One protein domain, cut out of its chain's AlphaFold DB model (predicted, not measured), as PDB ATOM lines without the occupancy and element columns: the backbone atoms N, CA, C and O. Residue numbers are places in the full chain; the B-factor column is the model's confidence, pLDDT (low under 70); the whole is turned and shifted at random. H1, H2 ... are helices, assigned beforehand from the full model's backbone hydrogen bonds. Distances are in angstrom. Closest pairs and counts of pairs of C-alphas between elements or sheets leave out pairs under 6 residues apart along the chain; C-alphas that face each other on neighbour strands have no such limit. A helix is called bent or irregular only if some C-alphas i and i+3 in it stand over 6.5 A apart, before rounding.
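Overview. This is residues 43 to 103 of the 107 residues of the protein "EscU/YscU/HrcU family type III secretion system export apparatus switch protein" of Salmonella enteritidis (UniProt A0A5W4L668). A long bent helix, H2, makes the length of this rod, and a shorter helix, H1, folds back beside its first arm, H2a, as a lopsided helical hairpin. The second arm, H2b, runs on past this hairpin, and residues 87 to 103 stick out. The printed part has 61 residues with two named helices, H1 then H2, and no named strand; its class is all helix. The whole is extended, with a radius of gyration of the C-alphas of 17.9 A and spans of 60 by 22 by 7 A.

Along the chain. Find C-alpha 66 at (6.790, -28.486, -55.040), where H2, residues 66 to 100, begins. By its hydrogen bonds it was assigned as one helix, but it is bent: C-alphas 80 and 83 are 6.6 A apart. Arm H2a, residues 66 to 80, is 21.0 A long; arm H2b, residues 83 to 100, is 26.1 A long and ends at C-alpha 100, (44.894, -54.076, -38.663). Go back to C-alpha 47 at (9.294, -39.306, -35.947) for H1, residues 47 to 59, 18.4 A long.

Arrangement. H2a and H2b are near each other, at a shallow tilt of 34.9 degrees, only just short of steep. H1 and H2a form a helical hairpin. They touch through residues 49 to 53 and 72 to 76 alone; look at Asp 49 and Val 76, whose C-alphas, the closest, are 6.7 A apart. The two run opposite ways at a shallow tilt of 13 degrees. H1 and H2b are apart. In H1 and H2a every O i to N i+4 pair is within hydrogen-bond range; in H2b 12 of 14 are.

Size, cuts and confidence. The C-alphas of Asp 61 and Val 103, the two farthest apart, are 60.1 A from each other. The printed part has no cut, and the link from H1 to H2, 6 residues, is short. Residues 58 to 63 stand free, as do residues 87 to 103, of which 87 to 100 belong to H2. Mean pLDDT of the printed part is 82.6; look for values under 70 at residues 99 to 103.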
ATOM      1  N   SER A  43      19.546 -41.424 -30.699       84.88
ATOM      2  CA  SER A  43      19.873 -39.997 -30.592       84.88
ATOM      3  C   SER A  43      19.308 -39.148 -31.733       84.88
ATOM      4  O   SER A  43      18.958 -37.991 -31.514       84.88
ATOM      5  N   PHE A  44      19.252 -39.689 -32.954       81.75
ATOM      6  CA  PHE A  44      18.931 -38.914 -34.160       81.75
ATOM      7  C   PHE A  44      17.595 -39.291 -34.809       81.75
ATOM      8  O   PHE A  44      17.064 -38.506 -35.597       81.75
ATOM      9  N   PHE A  45      17.028 -40.458 -34.498       83.69
ATOM     10  CA  PHE A  45      15.746 -40.873 -35.054       83.69
ATOM     11  C   PHE A  45      14.598 -40.168 -34.328       83.69
ATOM     12  O   PHE A  45      14.293 -40.458 -33.174       83.69
ATOM     13  N   SER A  46      13.935 -39.247 -35.027       83.81
ATOM     14  CA  SER A  46      12.761 -38.541 -34.523       83.81
ATOM     15  C   SER A  46      11.621 -38.620 -35.532       83.81
ATOM     16  O   SER A  46      11.700 -38.071 -36.631       83.81
ATOM     17  N   LEU A  47      10.523 -39.273 -35.143       84.88
ATOM     18  CA  LEU A  47       9.294 -39.306 -35.947       84.88
ATOM     19  C   LEU A  47       8.616 -37.931 -36.024       84.88
ATOM     20  O   LEU A  47       7.820 -37.683 -36.930       84.88
ATOM     21  N   SER A  48       8.958 -37.016 -35.115       86.69
ATOM     22  CA  SER A  48       8.425 -35.654 -35.092       86.69
ATOM     23  C   SER A  48       8.791 -34.869 -36.353       86.69
ATOM     24  O   SER A  48       7.966 -34.104 -36.848       86.69
ATOM     25  N   ASP A  49       9.989 -35.083 -36.913       84.69
ATOM     26  CA  ASP A  49      10.418 -34.431 -38.159       84.69
ATOM     27  C   ASP A  49       9.548 -34.867 -39.349       84.69
ATOM     28  O   ASP A  49       9.150 -34.052 -40.181       84.69
ATOM     29  N   VAL A  50       9.185 -36.154 -39.391       86.56
ATOM     30  CA  VAL A  50       8.267 -36.703 -40.397       86.56
ATOM     31  C   VAL A  50       6.865 -36.128 -40.197       86.56
ATOM     32  O   VAL A  50       6.230 -35.680 -41.147       86.56
ATOM     33  N   MET A  51       6.391 -36.072 -38.952       88.38
ATOM     34  CA  MET A  51       5.080 -35.514 -38.624       88.38
ATOM     35  C   MET A  51       4.959 -34.029 -39.005       88.38
ATOM     36  O   MET A  51       3.896 -33.601 -39.453       88.38
ATOM     37  N   LEU A  52       6.032 -33.243 -38.880       87.62
ATOM     38  CA  LEU A  52       6.056 -31.842 -39.310       87.62
ATOM     39  C   LEU A  52       5.895 -31.689 -40.827       87.62
ATOM     40  O   LEU A  52       5.169 -30.793 -41.256       87.62
ATOM     41  N   LEU A  53       6.489 -32.581 -41.628       86.81
ATOM     42  CA  LEU A  53       6.282 -32.604 -43.082       86.81
ATOM     43  C   LEU A  53       4.809 -32.832 -43.440       86.81
ATOM     44  O   LEU A  53       4.268 -32.122 -44.284       86.81
ATOM     45  N   TYR A  54       4.143 -33.774 -42.769       86.25
ATOM     46  CA  TYR A  54       2.714 -34.022 -42.989       86.25
ATOM     47  C   TYR A  54       1.844 -32.852 -42.520       86.25
ATOM     48  O   TYR A  54       0.938 -32.436 -43.240       86.25
ATOM     49  N   ARG A  55       2.131 -32.264 -41.350       87.00
ATOM     50  CA  ARG A  55       1.393 -31.082 -40.864       87.00
ATOM     51  C   ARG A  55       1.538 -29.892 -41.804       87.00
ATOM     52  O   ARG A  55       0.563 -29.176 -42.003       87.00
ATOM     53  N   TYR A  56       2.717 -29.696 -42.391       85.31
ATOM     54  CA  TYR A  56       2.939 -28.640 -43.373       85.31
ATOM     55  C   TYR A  56       2.012 -28.792 -44.586       85.31
ATOM     56  O   TYR A  56       1.424 -27.810 -45.020       85.31
ATOM     57  N   VAL A  57       1.808 -30.012 -45.086       85.81
ATOM     58  CA  VAL A  57       0.878 -30.270 -46.199       85.81
ATOM     59  C   VAL A  57      -0.572 -29.974 -45.813       85.81
ATOM     60  O   VAL A  57      -1.276 -29.290 -46.550       85.81
ATOM     61  N   ILE A  58      -0.998 -30.451 -44.640       86.88
ATOM     62  CA  ILE A  58      -2.389 -30.331 -44.178       86.88
ATOM     63  C   ILE A  58      -2.773 -28.867 -43.908       86.88
ATOM     64  O   ILE A  58      -3.884 -28.459 -44.222       86.88
ATOM     65  N   ILE A  59      -1.871 -28.071 -43.323       87.25
ATOM     66  CA  ILE A  59      -2.157 -26.669 -42.962       87.25
ATOM     67  C   ILE A  59      -2.242 -25.764 -44.197       87.25
ATOM     68  O   ILE A  59      -2.981 -24.785 -44.173       87.25
ATOM     69  N   ASN A  60      -1.503 -26.078 -45.263       84.75
ATOM     70  CA  ASN A  60      -1.500 -25.283 -46.492       84.75
ATOM     71  C   ASN A  60      -2.576 -25.733 -47.501       84.75
ATOM     72  O   ASN A  60      -2.457 -25.403 -48.671       84.75
ATOM     73  N   ASP A  61      -3.582 -26.512 -47.082       80.56
ATOM     74  CA  ASP A  61      -4.668 -27.009 -47.950       80.56
ATOM     75  C   ASP A  61      -4.170 -27.666 -49.255       80.56
ATOM     76  O   ASP A  61      -4.773 -27.549 -50.315       80.56
ATOM     77  N   PHE A  62      -3.023 -28.354 -49.190       77.19
ATOM     78  CA  PHE A  62      -2.335 -28.945 -50.347       77.19
ATOM     79  C   PHE A  62      -1.826 -27.949 -51.412       77.19
ATOM     80  O   PHE A  62      -1.249 -28.385 -52.411       77.19
ATOM     81  N   GLU A  63      -1.897 -26.634 -51.176       78.38
ATOM     82  CA  GLU A  63      -1.169 -25.619 -51.947       78.38
ATOM     83  C   GLU A  63       0.315 -25.624 -51.557       78.38
ATOM     84  O   GLU A  63       0.824 -24.812 -50.780       78.38
ATOM     85  N   ILE A  64       1.035 -26.614 -52.077       81.75
ATOM     86  CA  ILE A  64       2.437 -26.836 -51.750       81.75
ATOM     87  C   ILE A  64       3.314 -26.301 -52.879       81.75
ATOM     88  O   ILE A  64       3.151 -26.652 -54.043       81.75
ATOM     89  N   ASN A  65       4.335 -25.521 -52.524       83.69
ATOM     90  CA  ASN A  65       5.426 -25.243 -53.451       83.69
ATOM     91  C   ASN A  65       6.294 -26.506 -53.600       83.69
ATOM     92  O   ASN A  65       7.083 -26.831 -52.704       83.69
ATOM     93  N   GLU A  66       6.141 -27.204 -54.728       82.56
ATOM     94  CA  GLU A  66       6.790 -28.486 -55.040       82.56
ATOM     95  C   GLU A  66       8.299 -28.477 -54.751       82.56
ATOM     96  O   GLU A  66       8.826 -29.399 -54.126       82.56
ATOM     97  N   GLY A  67       8.992 -27.393 -55.121       86.81
ATOM     98  CA  GLY A  67      10.434 -27.260 -54.922       86.81
ATOM     99  C   GLY A  67      10.836 -27.197 -53.447       86.81
ATOM    100  O   GLY A  67      11.782 -27.865 -53.029       86.81
ATOM    101  N   LYS A  68      10.101 -26.434 -52.628       85.00
ATOM    102  CA  LYS A  68      10.384 -26.319 -51.185       85.00
ATOM    103  C   LYS A  68      10.074 -27.615 -50.445       85.00
ATOM    104  O   LYS A  68      10.832 -28.007 -49.557       85.00
ATOM    105  N   TYR A  69       8.987 -28.284 -50.820       87.62
ATOM    106  CA  TYR A  69       8.604 -29.554 -50.215       87.62
ATOM    107  C   TYR A  69       9.592 -30.666 -50.551       87.62
ATOM    108  O   TYR A  69      10.050 -31.363 -49.648       87.62
ATOM    109  N   PHE A  70      10.008 -30.772 -51.816       88.75
ATOM    110  CA  PHE A  70      11.046 -31.715 -52.223       88.75
ATOM    111  C   PHE A  70      12.335 -31.516 -51.416       88.75
ATOM    112  O   PHE A  70      12.878 -32.471 -50.859       88.75
ATOM    113  N   PHE A  71      12.789 -30.268 -51.272       89.75
ATOM    114  CA  PHE A  71      13.996 -29.966 -50.504       89.75
ATOM    115  C   PHE A  71      13.846 -30.328 -49.016       89.75
ATOM    116  O   PHE A  71      14.766 -30.886 -48.418       89.75
ATOM    117  N   ALA A  72      12.674 -30.078 -48.424       88.56
ATOM    118  CA  ALA A  72      12.376 -30.461 -47.046       88.56
ATOM    119  C   ALA A  72      12.383 -31.990 -46.855       88.56
ATOM    120  O   ALA A  72      12.970 -32.482 -45.890       88.56
ATOM    121  N   VAL A  73      11.807 -32.749 -47.793       89.75
ATOM    122  CA  VAL A  73      11.840 -34.222 -47.784       89.75
ATOM    123  C   VAL A  73      13.274 -34.741 -47.877       89.75
ATOM    124  O   VAL A  73      13.652 -35.616 -47.101       89.75
ATOM    125  N   VAL A  74      14.096 -34.175 -48.765       91.12
ATOM    126  CA  VAL A  74      15.513 -34.548 -48.898       91.12
ATOM    127  C   VAL A  74      16.278 -34.281 -47.600       91.12
ATOM    128  O   VAL A  74      17.016 -35.149 -47.135       91.12
ATOM    129  N   ILE A  75      16.073 -33.124 -46.964       89.44
ATOM    130  CA  ILE A  75      16.706 -32.799 -45.676       89.44
ATOM    131  C   ILE A  75      16.301 -33.808 -44.595       89.44
ATOM    132  O   ILE A  75      17.166 -34.331 -43.889       89.44
ATOM    133  N   VAL A  76      15.005 -34.113 -44.475       88.38
ATOM    134  CA  VAL A  76      14.505 -35.084 -43.489       88.38
ATOM    135  C   VAL A  76      15.056 -36.484 -43.773       88.38
ATOM    136  O   VAL A  76      15.499 -37.163 -42.848       88.38
ATOM    137  N   PHE A  77      15.134 -36.892 -45.042       88.75
ATOM    138  CA  PHE A  77      15.747 -38.157 -45.447       88.75
ATOM    139  C   PHE A  77      17.216 -38.247 -45.010       88.75
ATOM    140  O   PHE A  77      17.616 -39.222 -44.370       88.75
ATOM    141  N   PHE A  78      18.027 -37.223 -45.289       88.81
ATOM    142  CA  PHE A  78      19.431 -37.211 -44.871       88.81
ATOM    143  C   PHE A  78      19.591 -37.181 -43.349       88.81
ATOM    144  O   PHE A  78      20.507 -37.815 -42.825       88.81
ATOM    145  N   LYS A  79      18.696 -36.503 -42.628       86.06
ATOM    146  CA  LYS A  79      18.711 -36.457 -41.162       86.06
ATOM    147  C   LYS A  79      18.393 -37.821 -40.537       86.06
ATOM    148  O   LYS A  79      19.081 -38.233 -39.610       86.06
ATOM    149  N   ILE A  80      17.394 -38.531 -41.066       85.69
ATOM    150  CA  ILE A  80      16.925 -39.814 -40.518       85.69
ATOM    151  C   ILE A  80      17.797 -40.988 -40.971       85.69
ATOM    152  O   ILE A  80      18.063 -41.889 -40.183       85.69
ATOM    153  N   ILE A  81      18.228 -41.006 -42.233       84.50
ATOM    154  CA  ILE A  81      18.932 -42.152 -42.830       84.50
ATOM    155  C   ILE A  81      20.409 -41.831 -43.057       84.50
ATOM    156  O   ILE A  81      21.279 -42.616 -42.679       84.50
ATOM    157  N   GLY A  82      20.705 -40.669 -43.640       85.62
ATOM    158  CA  GLY A  82      22.068 -40.284 -44.014       85.62
ATOM    159  C   GLY A  82      23.025 -40.198 -42.822       85.62
ATOM    160  O   GLY A  82      24.077 -40.837 -42.831       85.62
ATOM    161  N   PHE A  83      22.651 -39.456 -41.776       84.75
ATOM    162  CA  PHE A  83      23.474 -39.287 -40.574       84.75
ATOM    163  C   PHE A  83      23.742 -40.618 -39.848       84.75
ATOM    164  O   PHE A  83      24.916 -40.934 -39.623       84.75
ATOM    165  N   PRO A  84      22.728 -41.448 -39.529       86.00
ATOM    166  CA  PRO A  84      22.975 -42.737 -38.887       86.00
ATOM    167  C   PRO A  84      23.824 -43.692 -39.725       86.00
ATOM    168  O   PRO A  84      24.709 -44.351 -39.179       86.00
ATOM    169  N   LEU A  85      23.617 -43.732 -41.047       86.06
ATOM    170  CA  LEU A  85      24.456 -44.535 -41.938       86.06
ATOM    171  C   LEU A  85      25.912 -44.074 -41.916       86.06
ATOM    172  O   LEU A  85      26.808 -44.907 -41.801       86.06
ATOM    173  N   PHE A  86      26.152 -42.765 -41.980       87.62
ATOM    174  CA  PHE A  86      27.502 -42.210 -41.948       87.62
ATOM    175  C   PHE A  86      28.257 -42.613 -40.672       87.62
ATOM    176  O   PHE A  86      29.375 -43.126 -40.747       87.62
ATOM    177  N   PHE A  87      27.626 -42.463 -39.504       85.88
ATOM    178  CA  PHE A  87      28.220 -42.874 -38.228       85.88
ATOM    179  C   PHE A  87      28.407 -44.391 -38.118       85.88
ATOM    180  O   PHE A  87      29.413 -44.844 -37.570       85.88
ATOM    181  N   CYS A  88      27.489 -45.184 -38.672       84.94
ATOM    182  CA  CYS A  88      27.609 -46.640 -38.696       84.94
ATOM    183  C   CYS A  88      28.810 -47.096 -39.546       84.94
ATOM    184  O   CYS A  88      29.616 -47.915 -39.099       84.94
ATOM    185  N   VAL A  89      28.998 -46.502 -40.729       85.56
ATOM    186  CA  VAL A  89      30.162 -46.764 -41.593       85.56
ATOM    187  C   VAL A  89      31.456 -46.334 -40.902       85.56
ATOM    188  O   VAL A  89      32.414 -47.108 -40.863       85.56
ATOM    189  N   LEU A  90      31.486 -45.145 -40.294       85.12
ATOM    190  CA  LEU A  90      32.656 -44.664 -39.555       85.12
ATOM    191  C   LEU A  90      33.026 -45.616 -38.405       85.12
ATOM    192  O   LEU A  90      34.196 -45.957 -38.216       85.12
ATOM    193  N   SER A  91      32.015 -46.116 -37.692       82.81
ATOM    194  CA  SER A  91      32.160 -47.106 -36.624       82.81
ATOM    195  C   SER A  91      32.621 -48.482 -37.110       82.81
ATOM    196  O   SER A  91      33.263 -49.207 -36.363       82.81
ATOM    197  N   ALA A  92      32.369 -48.857 -38.363       79.12
ATOM    198  CA  ALA A  92      32.924 -50.083 -38.939       79.12
ATOM    199  C   ALA A  92      34.405 -49.922 -39.337       79.12
ATOM    200  O   ALA A  92      35.209 -50.854 -39.206       79.12
ATOM    201  N   VAL A  93      34.790 -48.734 -39.806       80.44
ATOM    202  CA  VAL A  93      36.146 -48.444 -40.298       80.44
ATOM    203  C   VAL A  93      37.152 -48.280 -39.150       80.44
ATOM    204  O   VAL A  93      38.267 -48.792 -39.226       80.44
ATOM    205  N   LEU A  94      36.779 -47.630 -38.044       78.56
ATOM    206  CA  LEU A  94      37.718 -47.379 -36.939       78.56
ATOM    207  C   LEU A  94      38.245 -48.667 -36.263       78.56
ATOM    208  O   LEU A  94      39.465 -48.819 -36.151       78.56
ATOM    209  N   PRO A  95      37.406 -49.642 -35.862       73.69
ATOM    210  CA  PRO A  95      37.869 -50.879 -35.240       73.69
ATOM    211  C   PRO A  95      38.672 -51.733 -36.212       73.69
ATOM    212  O   PRO A  95      39.611 -52.407 -35.799       73.69
ATOM    213  N   THR A  96      38.325 -51.711 -37.502       70.75
ATOM    214  CA  THR A  96      39.058 -52.469 -38.519       70.75
ATOM    215  C   THR A  96      40.449 -51.884 -38.754       70.75
ATOM    216  O   THR A  96      41.409 -52.655 -38.806       70.75
ATOM    217  N   LEU A  97      40.598 -50.554 -38.776       71.00
ATOM    218  CA  LEU A  97      41.901 -49.871 -38.826       71.00
ATOM    219  C   LEU A  97      42.754 -50.142 -37.578       71.00
ATOM    220  O   LEU A  97      43.935 -50.480 -37.690       71.00
ATOM    221  N   VAL A  98      42.152 -50.057 -36.387       71.38
ATOM    222  CA  VAL A  98      42.842 -50.338 -35.117       71.38
ATOM    223  C   VAL A  98      43.291 -51.804 -35.047       71.38
ATOM    224  O   VAL A  98      44.437 -52.079 -34.689       71.38
ATOM    225  N   GLN A  99      42.440 -52.755 -35.453       66.56
ATOM    226  CA  GLN A  99      42.774 -54.188 -35.463       66.56
ATOM    227  C   GLN A  99      43.838 -54.552 -36.500       66.56
ATOM    228  O   GLN A  99      44.669 -55.427 -36.256       66.56
ATOM    229  N   THR A 100      43.840 -53.889 -37.656       66.12
ATOM    230  CA  THR A 100      44.894 -54.076 -38.663       66.12
ATOM    231  C   THR A 100      46.181 -53.336 -38.309       66.12
ATOM    232  O   THR A 100      47.189 -53.560 -38.971       66.12
ATOM    233  N   LYS A 101      46.200 -52.504 -37.252       61.44
ATOM    234  CA  LYS A 101      47.330 -51.628 -36.891       61.44
ATOM    235  C   LYS A 101      47.844 -50.815 -38.085       61.44
ATOM    236  O   LYS A 101      49.051 -50.628 -38.214       61.44
ATOM    237  N   PHE A 102      46.951 -50.400 -38.988       60.72
ATOM    238  CA  PHE A 102      47.311 -49.764 -40.266       60.72
ATOM    239  C   PHE A 102      48.277 -50.583 -41.148       60.72
ATOM    240  O   PHE A 102      48.856 -50.062 -42.100       60.72
ATOM    241  N   VAL A 103      48.452 -51.878 -40.871       58.28
ATOM    242  CA  VAL A 103      49.232 -52.787 -41.707       58.28
ATOM    243  C   VAL A 103      48.335 -53.234 -42.851       58.28
ATOM    244  O   VAL A 103      47.568 -54.191 -42.745       58.28
TER     245      VAL A 103